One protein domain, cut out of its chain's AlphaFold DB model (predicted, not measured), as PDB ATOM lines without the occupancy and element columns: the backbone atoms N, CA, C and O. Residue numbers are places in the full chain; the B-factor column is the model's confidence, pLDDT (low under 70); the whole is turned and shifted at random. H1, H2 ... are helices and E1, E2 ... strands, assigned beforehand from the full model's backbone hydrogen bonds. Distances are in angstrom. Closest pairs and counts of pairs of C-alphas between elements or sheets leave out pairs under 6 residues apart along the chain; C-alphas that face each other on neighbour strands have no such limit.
ATOM      1  N   SER A   3     169.142 137.632 -66.851       72.88
ATOM      2  CA  SER A   3     167.851 136.934 -66.823       72.88
ATOM      3  C   SER A   3     167.333 136.548 -68.211       72.88
ATOM      4  O   SER A   3     166.790 135.458 -68.382       72.88
ATOM      5  N   ASP A   4     167.517 137.417 -69.205       75.88
ATOM      6  CA  ASP A   4     167.022 137.200 -70.570       75.88
ATOM      7  C   ASP A   4     167.828 136.092 -71.247       75.88
ATOM      8  O   ASP A   4     167.256 135.183 -71.839       75.88
ATOM      9  N   MET A   5     169.147 136.102 -71.042       76.44
ATOM     10  CA  MET A   5     170.058 135.052 -71.500       76.44
ATOM     11  C   MET A   5     169.634 133.666 -70.984       76.44
ATOM     12  O   MET A   5     169.577 132.709 -71.753       76.44
ATOM     13  N   ILE A   6     169.289 133.542 -69.695       78.31
ATOM     14  CA  ILE A   6     168.833 132.266 -69.115       78.31
ATOM     15  C   ILE A   6     167.501 131.826 -69.728       78.31
ATOM     16  O   ILE A   6     167.294 130.637 -69.970       78.31
ATOM     17  N   ASN A   7     166.585 132.765 -69.967       81.19
ATOM     18  CA  ASN A   7     165.296 132.453 -70.575       81.19
ATOM     19  C   ASN A   7     165.459 131.969 -72.021       81.19
ATOM     20  O   ASN A   7     164.805 130.999 -72.400       81.19
ATOM     21  N   GLU A   8     166.359 132.573 -72.795       79.81
ATOM     22  CA  GLU A   8     166.693 132.099 -74.141       79.81
ATOM     23  C   GLU A   8     167.365 130.723 -74.109       79.81
ATOM     24  O   GLU A   8     166.939 129.822 -74.833       79.81
ATOM     25  N   LEU A   9     168.319 130.492 -73.199       78.88
ATOM     26  CA  LEU A   9     168.912 129.164 -73.003       78.88
ATOM     27  C   LEU A   9     167.848 128.109 -72.682       78.88
ATOM     28  O   LEU A   9     167.868 127.032 -73.267       78.88
ATOM     29  N   ARG A  10     166.877 128.413 -71.812       82.31
ATOM     30  CA  ARG A  10     165.758 127.502 -71.505       82.31
ATOM     31  C   ARG A  10     164.858 127.244 -72.708       82.31
ATOM     32  O   ARG A  10     164.386 126.126 -72.868       82.31
ATOM     33  N   LYS A  11     164.604 128.242 -73.557       80.56
ATOM     34  CA  LYS A  11     163.825 128.039 -74.792       80.56
ATOM     35  C   LYS A  11     164.565 127.114 -75.754       80.56
ATOM     36  O   LYS A  11     163.963 126.183 -76.276       80.56
ATOM     37  N   VAL A  12     165.862 127.347 -75.950       79.25
ATOM     38  CA  VAL A  12     166.713 126.576 -76.869       79.25
ATOM     39  C   VAL A  12     166.936 125.145 -76.382       79.25
ATOM     40  O   VAL A  12     166.907 124.205 -77.176       79.25
ATOM     41  N   LEU A  13     167.168 124.975 -75.081       78.25
ATOM     42  CA  LEU A  13     167.392 123.675 -74.442       78.25
ATOM     43  C   LEU A  13     166.082 122.956 -74.095       78.25
ATOM     44  O   LEU A  13     166.112 121.814 -73.635       78.25
ATOM     45  N   GLU A  14     164.938 123.597 -74.342       76.94
ATOM     46  CA  GLU A  14     163.601 123.096 -74.038       76.94
ATOM     47  C   GLU A  14     163.468 122.645 -72.562       76.94
ATOM     48  O   GLU A  14     163.876 123.344 -71.637       76.94
ATOM     49  N   LYS A  15     162.875 121.464 -72.315       73.50
ATOM     50  CA  LYS A  15     162.698 120.862 -70.979       73.50
ATOM     51  C   LYS A  15     163.913 120.053 -70.506       73.50
ATOM     52  O   LYS A  15     163.769 119.219 -69.613       73.50
ATOM     53  N   LYS A  16     165.082 120.218 -71.127       79.75
ATOM     54  CA  LYS A  16     166.275 119.475 -70.713       79.75
ATOM     55  C   LYS A  16     166.815 120.024 -69.403       79.75
ATOM     56  O   LYS A  16     166.887 121.233 -69.201       79.75
ATOM     57  N   ASP A  17     167.271 119.117 -68.555       82.62
ATOM     58  CA  ASP A  17     168.067 119.478 -67.395       82.62
ATOM     59  C   ASP A  17     169.465 119.908 -67.844       82.62
ATOM     60  O   ASP A  17     170.199 119.138 -68.476       82.62
ATOM     61  N   PHE A  18     169.847 121.126 -67.472       86.38
ATOM     62  CA  PHE A  18     171.172 121.665 -67.736       86.38
ATOM     63  C   PHE A  18     171.729 122.411 -66.525       86.38
ATOM     64  O   PHE A  18     170.992 122.965 -65.706       86.38
ATOM     65  N   ARG A  19     173.057 122.438 -66.442       90.25
ATOM     66  CA  ARG A  19     173.830 123.339 -65.582       90.25
ATOM     67  C   ARG A  19     174.496 124.370 -66.479       90.25
ATOM     68  O   ARG A  19     174.844 124.061 -67.617       90.25
ATOM     69  N   TYR A  20     174.680 125.584 -65.982       90.62
ATOM     70  CA  TYR A  20     175.406 126.612 -66.717       90.62
ATOM     71  C   TYR A  20     176.263 127.450 -65.776       90.62
ATOM     72  O   TYR A  20     175.885 127.675 -64.626       90.62
ATOM     73  N   CYS A  21     177.382 127.938 -66.291       91.44
ATOM     74  CA  CYS A  21     178.217 128.962 -65.682       91.44
ATOM     75  C   CYS A  21     178.466 130.031 -66.731       91.44
ATOM     76  O   CYS A  21     178.790 129.697 -67.871       91.44
ATOM     77  N   ALA A  22     178.300 131.294 -66.370       90.75
ATOM     78  CA  ALA A  22     178.487 132.369 -67.319       90.75
ATOM     79  C   ALA A  22     179.130 133.597 -66.681       90.75
ATOM     80  O   ALA A  22     178.970 133.844 -65.485       90.75
ATOM     81  N   ALA A  23     179.874 134.341 -67.490       90.69
ATOM     82  CA  ALA A  23     180.576 135.548 -67.093       90.69
ATOM     83  C   ALA A  23     180.190 136.706 -68.016       90.69
ATOM     84  O   ALA A  23     180.165 136.557 -69.238       90.69
ATOM     85  N   LEU A  24     179.888 137.856 -67.416       87.81
ATOM     86  CA  LEU A  24     179.634 139.110 -68.117       87.81
ATOM     87  C   LEU A  24     180.941 139.889 -68.156       87.81
ATOM     88  O   LEU A  24     181.485 140.225 -67.100       87.81
ATOM     89  N   THR A  25     181.428 140.171 -69.358       83.81
ATOM     90  CA  THR A  25     182.614 141.002 -69.564       83.81
ATOM     91  C   THR A  25     182.255 142.483 -69.441       83.81
ATOM     92  O   THR A  25     181.128 142.896 -69.722       83.81
ATOM     93  N   HIS A  26     183.230 143.324 -69.088       79.00
ATOM     94  CA  HIS A  26     183.060 144.784 -69.085       79.00
ATOM     95  C   HIS A  26     182.686 145.367 -70.466       79.00
ATOM     96  O   HIS A  26     182.132 146.460 -70.542       79.00
ATOM     97  N   THR A  27     182.965 144.639 -71.553       80.25
ATOM     98  CA  THR A  27     182.554 144.993 -72.922       80.25
ATOM     99  C   THR A  27     181.096 144.636 -73.234       80.25
ATOM    100  O   THR A  27     180.639 144.892 -74.342       80.25
ATOM    101  N   GLY A  28     180.355 144.059 -72.279       77.62
ATOM    102  CA  GLY A  28     178.947 143.681 -72.433       77.62
ATOM    103  C   GLY A  28     178.717 142.293 -73.041       77.62
ATOM    104  O   GLY A  28     177.568 141.915 -73.266       77.62
ATOM    105  N   GLY A  29     179.783 141.530 -73.294       81.75
ATOM    106  CA  GLY A  29     179.719 140.171 -73.827       81.75
ATOM    107  C   GLY A  29     179.444 139.120 -72.751       81.75
ATOM    108  O   GLY A  29     179.742 139.318 -71.573       81.75
ATOM    109  N   PHE A  30     178.893 137.983 -73.174       84.31
ATOM    110  CA  PHE A  30     178.620 136.834 -72.313       84.31
ATOM    111  C   PHE A  30     179.462 135.633 -72.746       84.31
ATOM    112  O   PHE A  30     179.281 135.121 -73.849       84.31
ATOM    113  N   ASP A  31     180.321 135.148 -71.852       87.38
ATOM    114  CA  ASP A  31     180.933 133.822 -71.962       87.38
ATOM    115  C   ASP A  31     180.046 132.827 -71.208       87.38
ATOM    116  O   ASP A  31     179.683 133.092 -70.061       87.38
ATOM    117  N   ILE A  32     179.670 131.697 -71.818       87.94
ATOM    118  CA  ILE A  32     178.723 130.735 -71.226       87.94
ATOM    119  C   ILE A  32     179.221 129.305 -71.449       87.94
ATOM    120  O   ILE A  32     179.323 128.844 -72.584       87.94
ATOM    121  N   LEU A  33     179.439 128.572 -70.359       89.25
ATOM    122  CA  LEU A  33     179.603 127.120 -70.359       89.25
ATOM    123  C   LEU A  33     178.285 126.464 -69.957       89.25
ATOM    124  O   LEU A  33     177.707 126.803 -68.923       89.25
ATOM    125  N   VAL A  34     177.832 125.496 -70.752       88.25
ATOM    126  CA  VAL A  34     176.602 124.735 -70.507       88.25
ATOM    127  C   VAL A  34     176.930 123.247 -70.469       88.25
ATOM    128  O   VAL A  34     177.521 122.719 -71.407       88.25
ATOM    129  N   GLN A  35     176.504 122.563 -69.409       87.38
ATOM    130  CA  GLN A  35     176.532 121.105 -69.312       87.38
ATOM    131  C   GLN A  35     175.106 120.574 -69.408       87.38
ATOM    132  O   GLN A  35     174.224 120.973 -68.644       87.38
ATOM    133  N   ILE A  36     174.890 119.646 -70.334       83.75
ATOM    134  CA  ILE A  36     173.598 118.998 -70.555       83.75
ATOM    135  C   ILE A  36     173.694 117.568 -70.038       83.75
ATOM    136  O   ILE A  36     174.671 116.875 -70.321       83.75
ATOM    137  N   LYS A  37     172.703 117.126 -69.257       76.25
ATOM    138  CA  LYS A  37     172.736 115.784 -68.660       76.25
ATOM    139  C   LYS A  37     172.757 114.669 -69.729       76.25
ATOM    140  O   LYS A  37     172.183 114.846 -70.811       76.25
ATOM    141  N   PRO A  38     173.349 113.496 -69.415       65.19
ATOM    142  CA  PRO A  38     173.331 112.324 -70.289       65.19
ATOM    143  C   PRO A  38     171.902 111.958 -70.713       65.19
ATOM    144  O   PRO A  38     170.980 111.989 -69.900       65.19
ATOM    145  N   GLY A  39     171.711 111.646 -71.998       61.44
ATOM    146  CA  GLY A  39     170.386 111.443 -72.610       61.44
ATOM    147  C   GLY A  39     169.769 112.709 -73.218       61.44
ATOM    148  O   GLY A  39     168.794 112.626 -73.959       61.44
ATOM    149  N   GLY A  40     170.369 113.878 -72.977       57.81
ATOM    150  CA  GLY A  40     169.957 115.165 -73.529       57.81
ATOM    151  C   GLY A  40     170.795 115.639 -74.717       57.81
ATOM    152  O   GLY A  40     171.077 116.829 -74.783       57.81
ATOM    153  N   SER A  41     171.192 114.790 -75.671       56.09
ATOM    154  CA  SER A  41     172.002 115.241 -76.825       56.09
ATOM    155  C   SER A  41     171.337 116.421 -77.551       56.09
ATOM    156  O   SER A  41     170.161 116.358 -77.927       56.09
ATOM    157  N   LEU A  42     172.050 117.544 -77.676       61.31
ATOM    158  CA  LEU A  42     171.684 118.584 -78.631       61.31
ATOM    159  C   LEU A  42     172.115 118.096 -80.002       61.31
ATOM    160  O   LEU A  42     173.290 117.841 -80.223       61.31
ATOM    161  N   THR A  43     171.169 118.001 -80.926       58.66
ATOM    162  CA  THR A  43     171.483 117.600 -82.293       58.66
ATOM    163  C   THR A  43     172.394 118.604 -82.989       58.66
ATOM    164  O   THR A  43     173.176 118.160 -83.815       58.66
ATOM    165  N   TRP A  44     172.356 119.904 -82.635       63.69
ATOM    166  CA  TRP A  44     173.236 120.938 -83.202       63.69
ATOM    167  C   TRP A  44     173.556 122.084 -82.223       63.69
ATOM    168  O   TRP A  44     172.659 122.808 -81.783       63.69
ATOM    169  N   THR A  45     174.845 122.326 -81.963       69.75
ATOM    170  CA  THR A  45     175.361 123.481 -81.195       69.75
ATOM    171  C   THR A  45     175.098 124.834 -81.849       69.75
ATOM    172  O   THR A  45     175.056 125.847 -81.156       69.75
ATOM    173  N   SER A  46     174.809 124.865 -83.153       65.12
ATOM    174  CA  SER A  46     174.378 126.072 -83.872       65.12
ATOM    175  C   SER A  46     173.068 126.669 -83.348       65.12
ATOM    176  O   SER A  46     172.768 127.823 -83.632       65.12
ATOM    177  N   ARG A  47     172.287 125.921 -82.557       67.31
ATOM    178  CA  ARG A  47     171.096 126.455 -81.876       67.31
ATOM    179  C   ARG A  47     171.424 127.262 -80.620       67.31
ATOM    180  O   ARG A  47     170.563 127.998 -80.157       67.31
ATOM    181  N   LEU A  48     172.636 127.130 -80.076       71.19
ATOM    182  CA  LEU A  48     173.091 127.878 -78.899       71.19
ATOM    183  C   LEU A  48     173.608 129.278 -79.250       71.19
ATOM    184  O   LEU A  48     173.795 130.094 -78.352       71.19
ATOM    185  N   THR A  49     173.829 129.579 -80.532       68.75
ATOM    186  CA  THR A  49     174.083 130.956 -80.962       68.75
ATOM    187  C   THR A  49     172.760 131.716 -81.075       68.75
ATOM    188  O   THR A  49     171.821 131.166 -81.659       68.75
ATOM    189  N   PRO A  50     172.670 132.965 -80.575       63.91
ATOM    190  CA  PRO A  50     171.470 133.782 -80.723       63.91
ATOM    191  C   PRO A  50     171.032 133.891 -82.188       63.91
ATOM    192  O   PRO A  50     171.861 133.848 -83.102       63.91
ATOM    193  N   SER A  51     169.725 134.039 -82.425       61.44
ATOM    194  CA  SER A  51     169.223 134.248 -83.786       61.44
ATOM    195  C   SER A  51     169.769 135.566 -84.356       61.44
ATOM    196  O   SER A  51     169.967 136.543 -83.631       61.44
ATOM    197  N   ARG A  52     169.966 135.615 -85.680       60.75
ATOM    198  CA  ARG A  52     170.402 136.833 -86.392       60.75
ATOM    199  C   ARG A  52     169.442 138.017 -86.236       60.75
ATOM    200  O   ARG A  52     169.796 139.124 -86.618       60.75
ATOM    201  N   GLU A  53     168.236 137.772 -85.736       59.28
ATOM    202  CA  GLU A  53     167.181 138.771 -85.573       59.28
ATOM    203  C   GLU A  53     167.321 139.557 -84.259       59.28
ATOM    204  O   GLU A  53     166.641 140.564 -84.072       59.28
ATOM    205  N   HIS A  54     168.223 139.145 -83.360       64.44
ATOM    206  CA  HIS A  54     168.558 139.931 -82.178       64.44
ATOM    207  C   HIS A  54     169.451 141.117 -82.553       64.44
ATOM    208  O   HIS A  54     170.515 140.942 -83.144       64.44
ATOM    209  N   ALA A  55     169.032 142.322 -82.159       58.16
ATOM    210  CA  ALA A  55     169.731 143.574 -82.459       58.16
ATOM    211  C   ALA A  55     171.198 143.592 -81.982       58.16
ATOM    212  O   ALA A  55     172.038 144.209 -82.629       58.16
ATOM    213  N   ASP A  56     171.501 142.860 -80.907       65.81
ATOM    214  CA  ASP A  56     172.833 142.789 -80.294       65.81
ATOM    215  C   ASP A  56     173.647 141.563 -80.757       65.81
ATOM    216  O   ASP A  56     174.693 141.238 -80.193       65.81
ATOM    217  N   PHE A  57     173.174 140.824 -81.771       66.69
ATOM    218  CA  PHE A  57     173.895 139.663 -82.284       66.69
ATOM    219  C   PHE A  57     175.056 140.081 -83.192       66.69
ATOM    220  O   PHE A  57     174.873 140.525 -84.329       66.69
ATOM    221  N   HIS A  58     176.277 139.832 -82.721       70.19
ATOM    222  CA  HIS A  58     177.494 139.998 -83.508       70.19
ATOM    223  C   HIS A  58     177.991 138.638 -84.028       70.19
ATOM    224  O   HIS A  58     178.673 137.913 -83.300       70.19
ATOM    225  N   PRO A  59     177.735 138.272 -85.303       63.50
ATOM    226  CA  PRO A  59     178.044 136.938 -85.841       63.50
ATOM    227  C   PRO A  59     179.529 136.566 -85.811       63.50
ATOM    228  O   PRO A  59     179.870 135.392 -85.907       63.50
ATOM    229  N   ARG A  60     180.427 137.554 -85.733       69.19
ATOM    230  CA  ARG A  60     181.877 137.318 -85.653       69.19
ATOM    231  C   ARG A  60     182.352 137.003 -84.232       69.19
ATOM    232  O   ARG A  60     183.391 136.357 -84.075       69.19
ATOM    233  N   GLU A  61     181.580 137.440 -83.242       69.69
ATOM    234  CA  GLU A  61     181.897 137.400 -81.813       69.69
ATOM    235  C   GLU A  61     181.071 136.333 -81.081       69.69
ATOM    236  O   GLU A  61     181.520 135.773 -80.090       69.69
ATOM    237  N   SER A  62     179.900 135.979 -81.614       73.50
ATOM    238  CA  SER A  62     179.053 134.904 -81.102       73.50
ATOM    239  C   SER A  62     179.465 133.558 -81.686       73.50
ATOM    240  O   SER A  62     179.333 133.321 -82.889       73.50
ATOM    241  N   ARG A  63     179.952 132.657 -80.833       75.62
ATOM    242  CA  ARG A  63     180.359 131.303 -81.221       75.62
ATOM    243  C   ARG A  63     179.842 130.297 -80.203       75.62
ATOM    244  O   ARG A  63     179.834 130.573 -79.011       75.62
ATOM    245  N   ALA A  64     179.443 129.131 -80.691       79.19
ATOM    246  CA  ALA A  64     179.137 127.971 -79.874       79.19
ATOM    247  C   ALA A  64     179.894 126.782 -80.458       79.19
ATOM    248  O   ALA A  64     179.905 126.592 -81.675       79.19
ATOM    249  N   TRP A  65     180.534 125.997 -79.603       74.62
ATOM    250  CA  TRP A  65     181.217 124.777 -80.007       74.62
ATOM    251  C   TRP A  65     180.905 123.660 -79.026       74.62
ATOM    252  O   TRP A  65     180.653 123.898 -77.845       74.62
ATOM    253  N   GLU A  66     180.864 122.441 -79.552       77.62
ATOM    254  CA  GLU A  66     180.676 121.249 -78.742       77.62
ATOM    255  C   GLU A  66     182.038 120.733 -78.308       77.62
ATOM    256  O   GLU A  66     182.944 120.583 -79.124       77.62
ATOM    257  N   LEU A  67     182.165 120.436 -77.025       72.38
ATOM    258  CA  LEU A  67     183.334 119.778 -76.475       72.38
ATOM    259  C   LEU A  67     183.229 118.270 -76.772       72.38
ATOM    260  O   LEU A  67     182.610 117.535 -76.007       72.38
ATOM    261  N   GLN A  68     183.763 117.816 -77.916       64.62
ATOM    262  CA  GLN A  68     183.674 116.416 -78.366       64.62
ATOM    263  C   GLN A  68     185.032 115.677 -78.416       64.62
ATOM    264  O   GLN A  68     185.995 116.118 -79.038       64.62
ATOM    265  N   CYS A  69     185.023 114.500 -77.774       60.50
ATOM    266  CA  CYS A  69     185.715 113.219 -78.022       60.50
ATOM    267  C   CYS A  69     187.231 113.094 -78.273       60.50
ATOM    268  O   CYS A  69     187.700 111.956 -78.274       60.50
ATOM    269  N   CYS A  70     188.026 114.155 -78.421       63.97
ATOM    270  CA  CYS A  70     189.488 114.013 -78.420       63.97
ATOM    271  C   CYS A  70     190.105 114.745 -77.235       63.97
ATOM    272  O   CYS A  70     189.842 115.919 -76.980       63.97
ATOM    273  N   TRP A  71     190.884 113.989 -76.472       64.88
ATOM    274  CA  TRP A  71     191.243 114.346 -75.115       64.88
ATOM    275  C   TRP A  71     192.137 115.602 -75.075       64.88
ATOM    276  O   TRP A  71     191.827 116.565 -74.381       64.88
ATOM    277  N   ASP A  72     193.129 115.694 -75.960       62.44
ATOM    278  CA  ASP A  72     194.000 116.874 -76.036       62.44
ATOM    279  C   ASP A  72     193.254 118.167 -76.425       62.44
ATOM    280  O   ASP A  72     193.511 119.241 -75.871       62.44
ATOM    281  N   ALA A  73     192.301 118.088 -77.361       64.25
ATOM    282  CA  ALA A  73     191.513 119.255 -77.764       64.25
ATOM    283  C   ALA A  73     190.557 119.686 -76.646       64.25
ATOM    284  O   ALA A  73     190.419 120.874 -76.352       64.25
ATOM    285  N   LEU A  74     189.956 118.706 -75.974       72.88
ATOM    286  CA  LEU A  74     189.058 118.920 -74.855       72.88
ATOM    287  C   LEU A  74     189.783 119.542 -73.649       72.88
ATOM    288  O   LEU A  74     189.239 120.449 -73.020       72.88
ATOM    289  N   GLU A  75     191.019 119.128 -73.356       75.06
ATOM    290  CA  GLU A  75     191.829 119.731 -72.294       75.06
ATOM    291  C   GLU A  75     192.148 121.203 -72.592       75.06
ATOM    292  O   GLU A  75     191.991 122.074 -71.725       75.06
ATOM    293  N   SER A  76     192.585 121.493 -73.821       77.75
ATOM    294  CA  SER A  76     192.883 122.857 -74.259       77.75
ATOM    295  C   SER A  76     191.651 123.756 -74.134       77.75
ATOM    296  O   SER A  76     191.721 124.828 -73.522       77.75
ATOM    297  N   ASP A  77     190.505 123.298 -74.633       80.50
ATOM    298  CA  ASP A  77     189.262 124.064 -74.602       80.50
ATOM    299  C   ASP A  77     188.721 124.238 -73.176       80.50
ATOM    300  O   ASP A  77     188.288 125.332 -72.809       80.50
ATOM    301  N   ALA A  78     188.803 123.207 -72.329       82.19
ATOM    302  CA  ALA A  78     188.403 123.294 -70.923       82.19
ATOM    303  C   ALA A  78     189.221 124.348 -70.164       82.19
ATOM    304  O   ALA A  78     188.671 125.142 -69.393       82.19
ATOM    305  N   ARG A  79     190.536 124.415 -70.413       83.75
ATOM    306  CA  ARG A  79     191.412 125.441 -69.824       83.75
ATOM    307  C   ARG A  79     191.064 126.844 -70.318       83.75
ATOM    308  O   ARG A  79     191.144 127.789 -69.529       83.75
ATOM    309  N   VAL A  80     190.694 126.997 -71.591       83.50
ATOM    310  CA  VAL A  80     190.215 128.277 -72.138       83.50
ATOM    311  C   VAL A  80     188.930 128.696 -71.430       83.50
ATOM    312  O   VAL A  80     188.883 129.788 -70.865       83.50
ATOM    313  N   TRP A  81     187.935 127.812 -71.359       85.19
ATOM    314  CA  TRP A  81     186.662 128.103 -70.701       85.19
ATOM    315  C   TRP A  81     186.820 128.432 -69.218       85.19
ATOM    316  O   TRP A  81     186.213 129.389 -68.739       85.19
ATOM    317  N   TRP A  82     187.690 127.722 -68.496       85.69
ATOM    318  CA  TRP A  82     188.001 128.049 -67.104       85.69
ATOM    319  C   TRP A  82     188.566 129.466 -66.949       85.69
ATOM    320  O   TRP A  82     188.134 130.204 -66.065       85.69
ATOM    321  N   LYS A  83     189.496 129.884 -67.820       85.00
ATOM    322  CA  LYS A  83     190.036 131.256 -67.797       85.00
ATOM    323  C   LYS A  83     188.970 132.292 -68.141       85.00
ATOM    324  O   LYS A  83     188.955 133.364 -67.540       85.00
ATOM    325  N   CYS A  84     188.092 131.991 -69.095       82.56
ATOM    326  CA  CYS A  84     187.025 132.903 -69.494       82.56
ATOM    327  C   CYS A  84     185.991 133.107 -68.379       82.56
ATOM    328  O   CYS A  84     185.521 134.228 -68.198       82.56
ATOM    329  N   LEU A  85     185.697 132.059 -67.608       85.69
ATOM    330  CA  LEU A  85     184.619 132.029 -66.616       85.69
ATOM    331  C   LEU A  85     185.078 132.232 -65.169       85.69
ATOM    332  O   LEU A  85     184.266 132.131 -64.247       85.69
ATOM    333  N   ARG A  86     186.366 132.500 -64.940       82.12
ATOM    334  CA  ARG A  86     186.864 132.851 -63.609       82.12
ATOM    335  C   ARG A  86     186.424 134.266 -63.239       82.12
ATOM    336  O   ARG A  86     186.495 135.172 -64.060       82.12
ATOM    337  N   GLU A  87     186.030 134.447 -61.982       80.69
ATOM    338  CA  GLU A  87     185.765 135.769 -61.410       80.69
ATOM    339  C   GLU A  87     187.073 136.577 -61.362       80.69
ATOM    340  O   GLU A  87     188.116 136.093 -60.903       80.69
ATOM    341  N   THR A  88     187.019 137.787 -61.907       83.62
ATOM    342  CA  THR A  88     188.106 138.769 -61.976       83.62
ATOM    343  C   THR A  88     187.500 140.159 -61.799       83.62
ATOM    344  O   THR A  88     186.290 140.319 -61.930       83.62
ATOM    345  N   ASP A  89     188.312 141.180 -61.521       83.56
ATOM    346  CA  ASP A  89     187.804 142.547 -61.304       83.56
ATOM    347  C   ASP A  89     187.009 143.092 -62.510       83.56
ATOM    348  O   ASP A  89     186.162 143.970 -62.361       83.56
ATOM    349  N   ASP A  90     187.254 142.553 -63.709       84.00
ATOM    350  CA  ASP A  90     186.593 142.912 -64.965       84.00
ATOM    351  C   ASP A  90     185.435 141.978 -65.370       84.00
ATOM    352  O   ASP A  90     184.850 142.171 -66.444       84.00
ATOM    353  N   LYS A  91     185.110 140.968 -64.547       85.12
ATOM    354  CA  LYS A  91     184.104 139.945 -64.862       85.12
ATOM    355  C   LYS A  91     183.219 139.588 -63.679       85.12
ATOM    356  O   LYS A  91     183.683 139.156 -62.628       85.12
ATOM    357  N   THR A  92     181.915 139.604 -63.927       86.94
ATOM    358  CA  THR A  92     180.920 139.109 -62.968       86.94
ATOM    359  C   THR A  92     180.429 137.731 -63.389       86.94
ATOM    360  O   THR A  92     179.897 137.582 -64.489       86.94
ATOM    361  N   VAL A  93     180.561 136.737 -62.504       88.00
ATOM    362  CA  VAL A  93     180.164 135.340 -62.764       88.00
ATOM    363  C   VAL A  93     178.811 135.009 -62.126       88.00
ATOM    364  O   VAL A  93     178.582 135.284 -60.943       88.00
ATOM    365  N   PHE A  94     177.937 134.357 -62.892       89.94
ATOM    366  CA  PHE A  94     176.589 133.923 -62.511       89.94
ATOM    367  C   PHE A  94     176.325 132.463 -62.898       89.94
ATOM    368  O   PHE A  94     176.992 131.878 -63.753       89.94
ATOM    369  N   GLY A  95     175.320 131.873 -62.248       89.94
ATOM    370  CA  GLY A  95     174.996 130.455 -62.379       89.94
ATOM    371  C   GLY A  95     175.856 129.571 -61.472       89.94
ATOM    372  O   GLY A  95     176.240 129.961 -60.367       89.94
ATOM    373  N   ASP A  96     176.129 128.358 -61.934       91.12
ATOM    374  CA  ASP A  96     176.887 127.344 -61.214       91.12
ATOM    375  C   ASP A  96     178.399 127.589 -61.324       91.12
ATOM    376  O   ASP A  96     179.074 127.103 -62.232       91.12
ATOM    377  N   ARG A  97     178.949 128.314 -60.347       90.94
ATOM    378  CA  ARG A  97     180.386 128.631 -60.261       90.94
ATOM    379  C   ARG A  97     181.286 127.396 -60.171       90.94
ATOM    380  O   ARG A  97     182.492 127.523 -60.375       90.94
ATOM    381  N   ARG A  98     180.738 126.223 -59.839       89.94
ATOM    382  CA  ARG A  98     181.502 124.981 -59.714       89.94
ATOM    383  C   ARG A  98     181.663 124.261 -61.049       89.94
ATOM    384  O   ARG A  98     182.626 123.523 -61.217       89.94
ATOM    385  N   LEU A  99     180.799 124.540 -62.021       89.44
ATOM    386  CA  LEU A  99     180.797 123.849 -63.308       89.44
ATOM    387  C   LEU A  99     182.142 123.904 -64.068       89.44
ATOM    388  O   LEU A  99     182.563 122.863 -64.566       89.44
ATOM    389  N   PRO A 100     182.872 125.039 -64.137       88.38
ATOM    390  CA  PRO A 100     184.189 125.055 -64.779       88.38
ATOM    391  C   PRO A 100     185.228 124.187 -64.056       88.38
ATOM    392  O   PRO A 100     186.143 123.674 -64.691       88.38
ATOM    393  N   TYR A 101     185.105 124.024 -62.736       88.25
ATOM    394  CA  TYR A 101     185.996 123.165 -61.953       88.25
ATOM    395  C   TYR A 101     185.664 121.693 -62.159       88.25
ATOM    396  O   TYR A 101     186.580 120.908 -62.371       88.25
ATOM    397  N   ASP A 102     184.376 121.341 -62.162       88.25
ATOM    398  CA  ASP A 102     183.931 119.977 -62.457       88.25
ATOM    399  C   ASP A 102     184.413 119.547 -63.850       88.25
ATOM    400  O   ASP A 102     184.942 118.451 -63.990       88.25
ATOM    401  N   LEU A 103     184.347 120.440 -64.848       85.56
ATOM    402  CA  LEU A 103     184.925 120.194 -66.171       85.56
ATOM    403  C   LEU A 103     186.432 119.895 -66.079       85.56
ATOM    404  O   LEU A 103     186.891 118.896 -66.621       85.56
ATOM    405  N   LEU A 104     187.213 120.723 -65.373       85.38
ATOM    406  CA  LEU A 104     188.655 120.492 -65.194       85.38
ATOM    407  C   LEU A 104     188.980 119.202 -64.426       85.38
ATOM    408  O   LEU A 104     190.033 118.603 -64.654       85.38
ATOM    409  N   ASP A 105     188.135 118.799 -63.485       85.69
ATOM    410  CA  ASP A 105     188.331 117.583 -62.704       85.69
ATOM    411  C   ASP A 105     187.958 116.331 -63.507       85.69
ATOM    412  O   ASP A 105     188.725 115.370 -63.493       85.69
ATOM    413  N   GLU A 106     186.867 116.366 -64.282       80.38
ATOM    414  CA  GLU A 106     186.517 115.321 -65.258       80.38
ATOM    415  C   GLU A 106     187.682 115.078 -66.224       80.38
ATOM    416  O   GLU A 106     188.066 113.935 -66.470       80.38
ATOM    417  N   MET A 107     188.327 116.153 -66.676       76.06
ATOM    418  CA  MET A 107     189.517 116.091 -67.518       76.06
ATOM    419  C   MET A 107     190.654 115.319 -66.826       76.06
ATOM    420  O   MET A 107     191.159 114.334 -67.354       76.06
ATOM    421  N   LYS A 108     191.018 115.644 -65.582       73.81
ATOM    422  CA  LYS A 108     192.079 114.903 -64.860       73.81
ATOM    423  C   LYS A 108     191.804 113.402 -64.705       73.81
ATOM    424  O   LYS A 108     192.761 112.635 -64.592       73.81
ATOM    425  N   VAL A 109     190.536 112.994 -64.637       68.44
ATOM    426  CA  VAL A 109     190.142 111.584 -64.509       68.44
ATOM    427  C   VAL A 109     190.300 110.859 -65.845       68.44
ATOM    428  O   VAL A 109     190.974 109.832 -65.883       68.44
ATOM    429  N   VAL A 110     189.796 111.432 -66.944       60.66
ATOM    430  CA  VAL A 110     189.940 110.856 -68.298       60.66
ATOM    431  C   VAL A 110     191.422 110.764 -68.703       60.66
ATOM    432  O   VAL A 110     191.834 109.816 -69.367       60.66
ATOM    433  N   GLY A 111     192.263 111.690 -68.215       55.91
ATOM    434  CA  GLY A 111     193.738 111.694 -68.318       55.91
ATOM    435  C   GLY A 111     194.399 110.369 -67.993       55.91
ATOM    436  O   GLY A 111     195.363 109.978 -68.638       55.91
ATOM    437  N   ARG A 112     193.865 109.684 -66.986       54.53
ATOM    438  CA  ARG A 112     194.478 108.499 -66.388       54.53
ATOM    439  C   ARG A 112     193.975 107.192 -66.988       54.53
ATOM    440  O   ARG A 112     194.624 106.170 -66.813       54.53
ATOM    441  N   GLU A 113     192.836 107.210 -67.675       51.28
ATOM    442  CA  GLU A 113     192.260 106.014 -68.303       51.28
ATOM    443  C   GLU A 113     192.834 105.745 -69.706       51.28
ATOM    444  O   GLU A 113     192.699 104.636 -70.214       51.28
ATOM    445  N   GLY A 114     193.511 106.725 -70.318       47.69
ATOM    446  CA  GLY A 114     194.185 106.584 -71.617       47.69
ATOM    447  C   GLY A 114     195.624 106.047 -71.565       47.69
ATOM    448  O   GLY A 114     196.247 105.926 -72.615       47.69
ATOM    449  N   GLU A 115     196.159 105.744 -70.375       42.84
ATOM    450  CA  GLU A 115     197.536 105.252 -70.160       42.84
ATOM    451  C   GLU A 115     197.613 103.740 -69.834       42.84
ATOM    452  O   GLU A 115     198.585 103.295 -69.218       42.84
TER     453      GLU A 115
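What this domain is: This is residues 3 to 115 of the 116 residues of an uncharacterized protein of Hirsutella minnesotensis 3608 (UniProt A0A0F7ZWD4). A small three-stranded sheet has H1 over it, while H2 and H3, side by side and antiparallel, reach it with residues 78 to 85 and 99 to 103 and run on beyond it. A long unnamed stretch, residues 37 to 70, loops from E2 to H2 past the E2 edge of the sheet. The printed part has 113 residues, with H1, E1, E2, H2, E3 and H3 in chain order, an antiparallel sheet E2 - E1 - E3 and the mixed class, helices and strands. It is compact, with a radius of gyration of the C-alphas of 14.6 A and spans of 49 by 36 by 25 A.

How they stand to each other: H1, residues 3 to 13, is on the sheet at a height over the sheet of 10.0 A. E1, residues 18 to 25, and E2, residues 30 to 36, form a hairpin, with N 33 and O 21 at 2.8 A. E3, residues 91 to 95, is antiparallel to E1, with N 94 and O 22 at 2.8 A. H2, residues 71 to 85, only grazes the sheet, and so does H3, residues 99 to 113. H2 and H3 touch at a shallow tilt of 19 degrees, opposite ways; their closest C-alphas, of Trp 82 and Pro 100, are 5.4 A apart. E2, H2 and E3 make a split strand-helix-strand unit, two strands running the same way with E1 between them, and its crossover is right-handed. H1 is apart from H2 and H3. Every O i to N i+4 pair is within hydrogen-bond range in H1 and H2, and 9 of 11 in H3.

Where its parts are: H1 begins at C-alpha 3 (167.851, 136.934, -66.823). E1 is 22.5 A long, H2 20.7 A and H3 21.8 A, first to last C-alpha. H3 ends at C-alpha 113 (192.260, 106.014, -68.303).

The domain as a whole: The two farthest C-alphas, of Ala 55 and Glu 115, are 48.9 A apart. The printed part has no cut, and the link from E2 to H2 is long, 34 residues. The pLDDT is under 70 at 35 residues, among them 38 to 47 and 109 to 115.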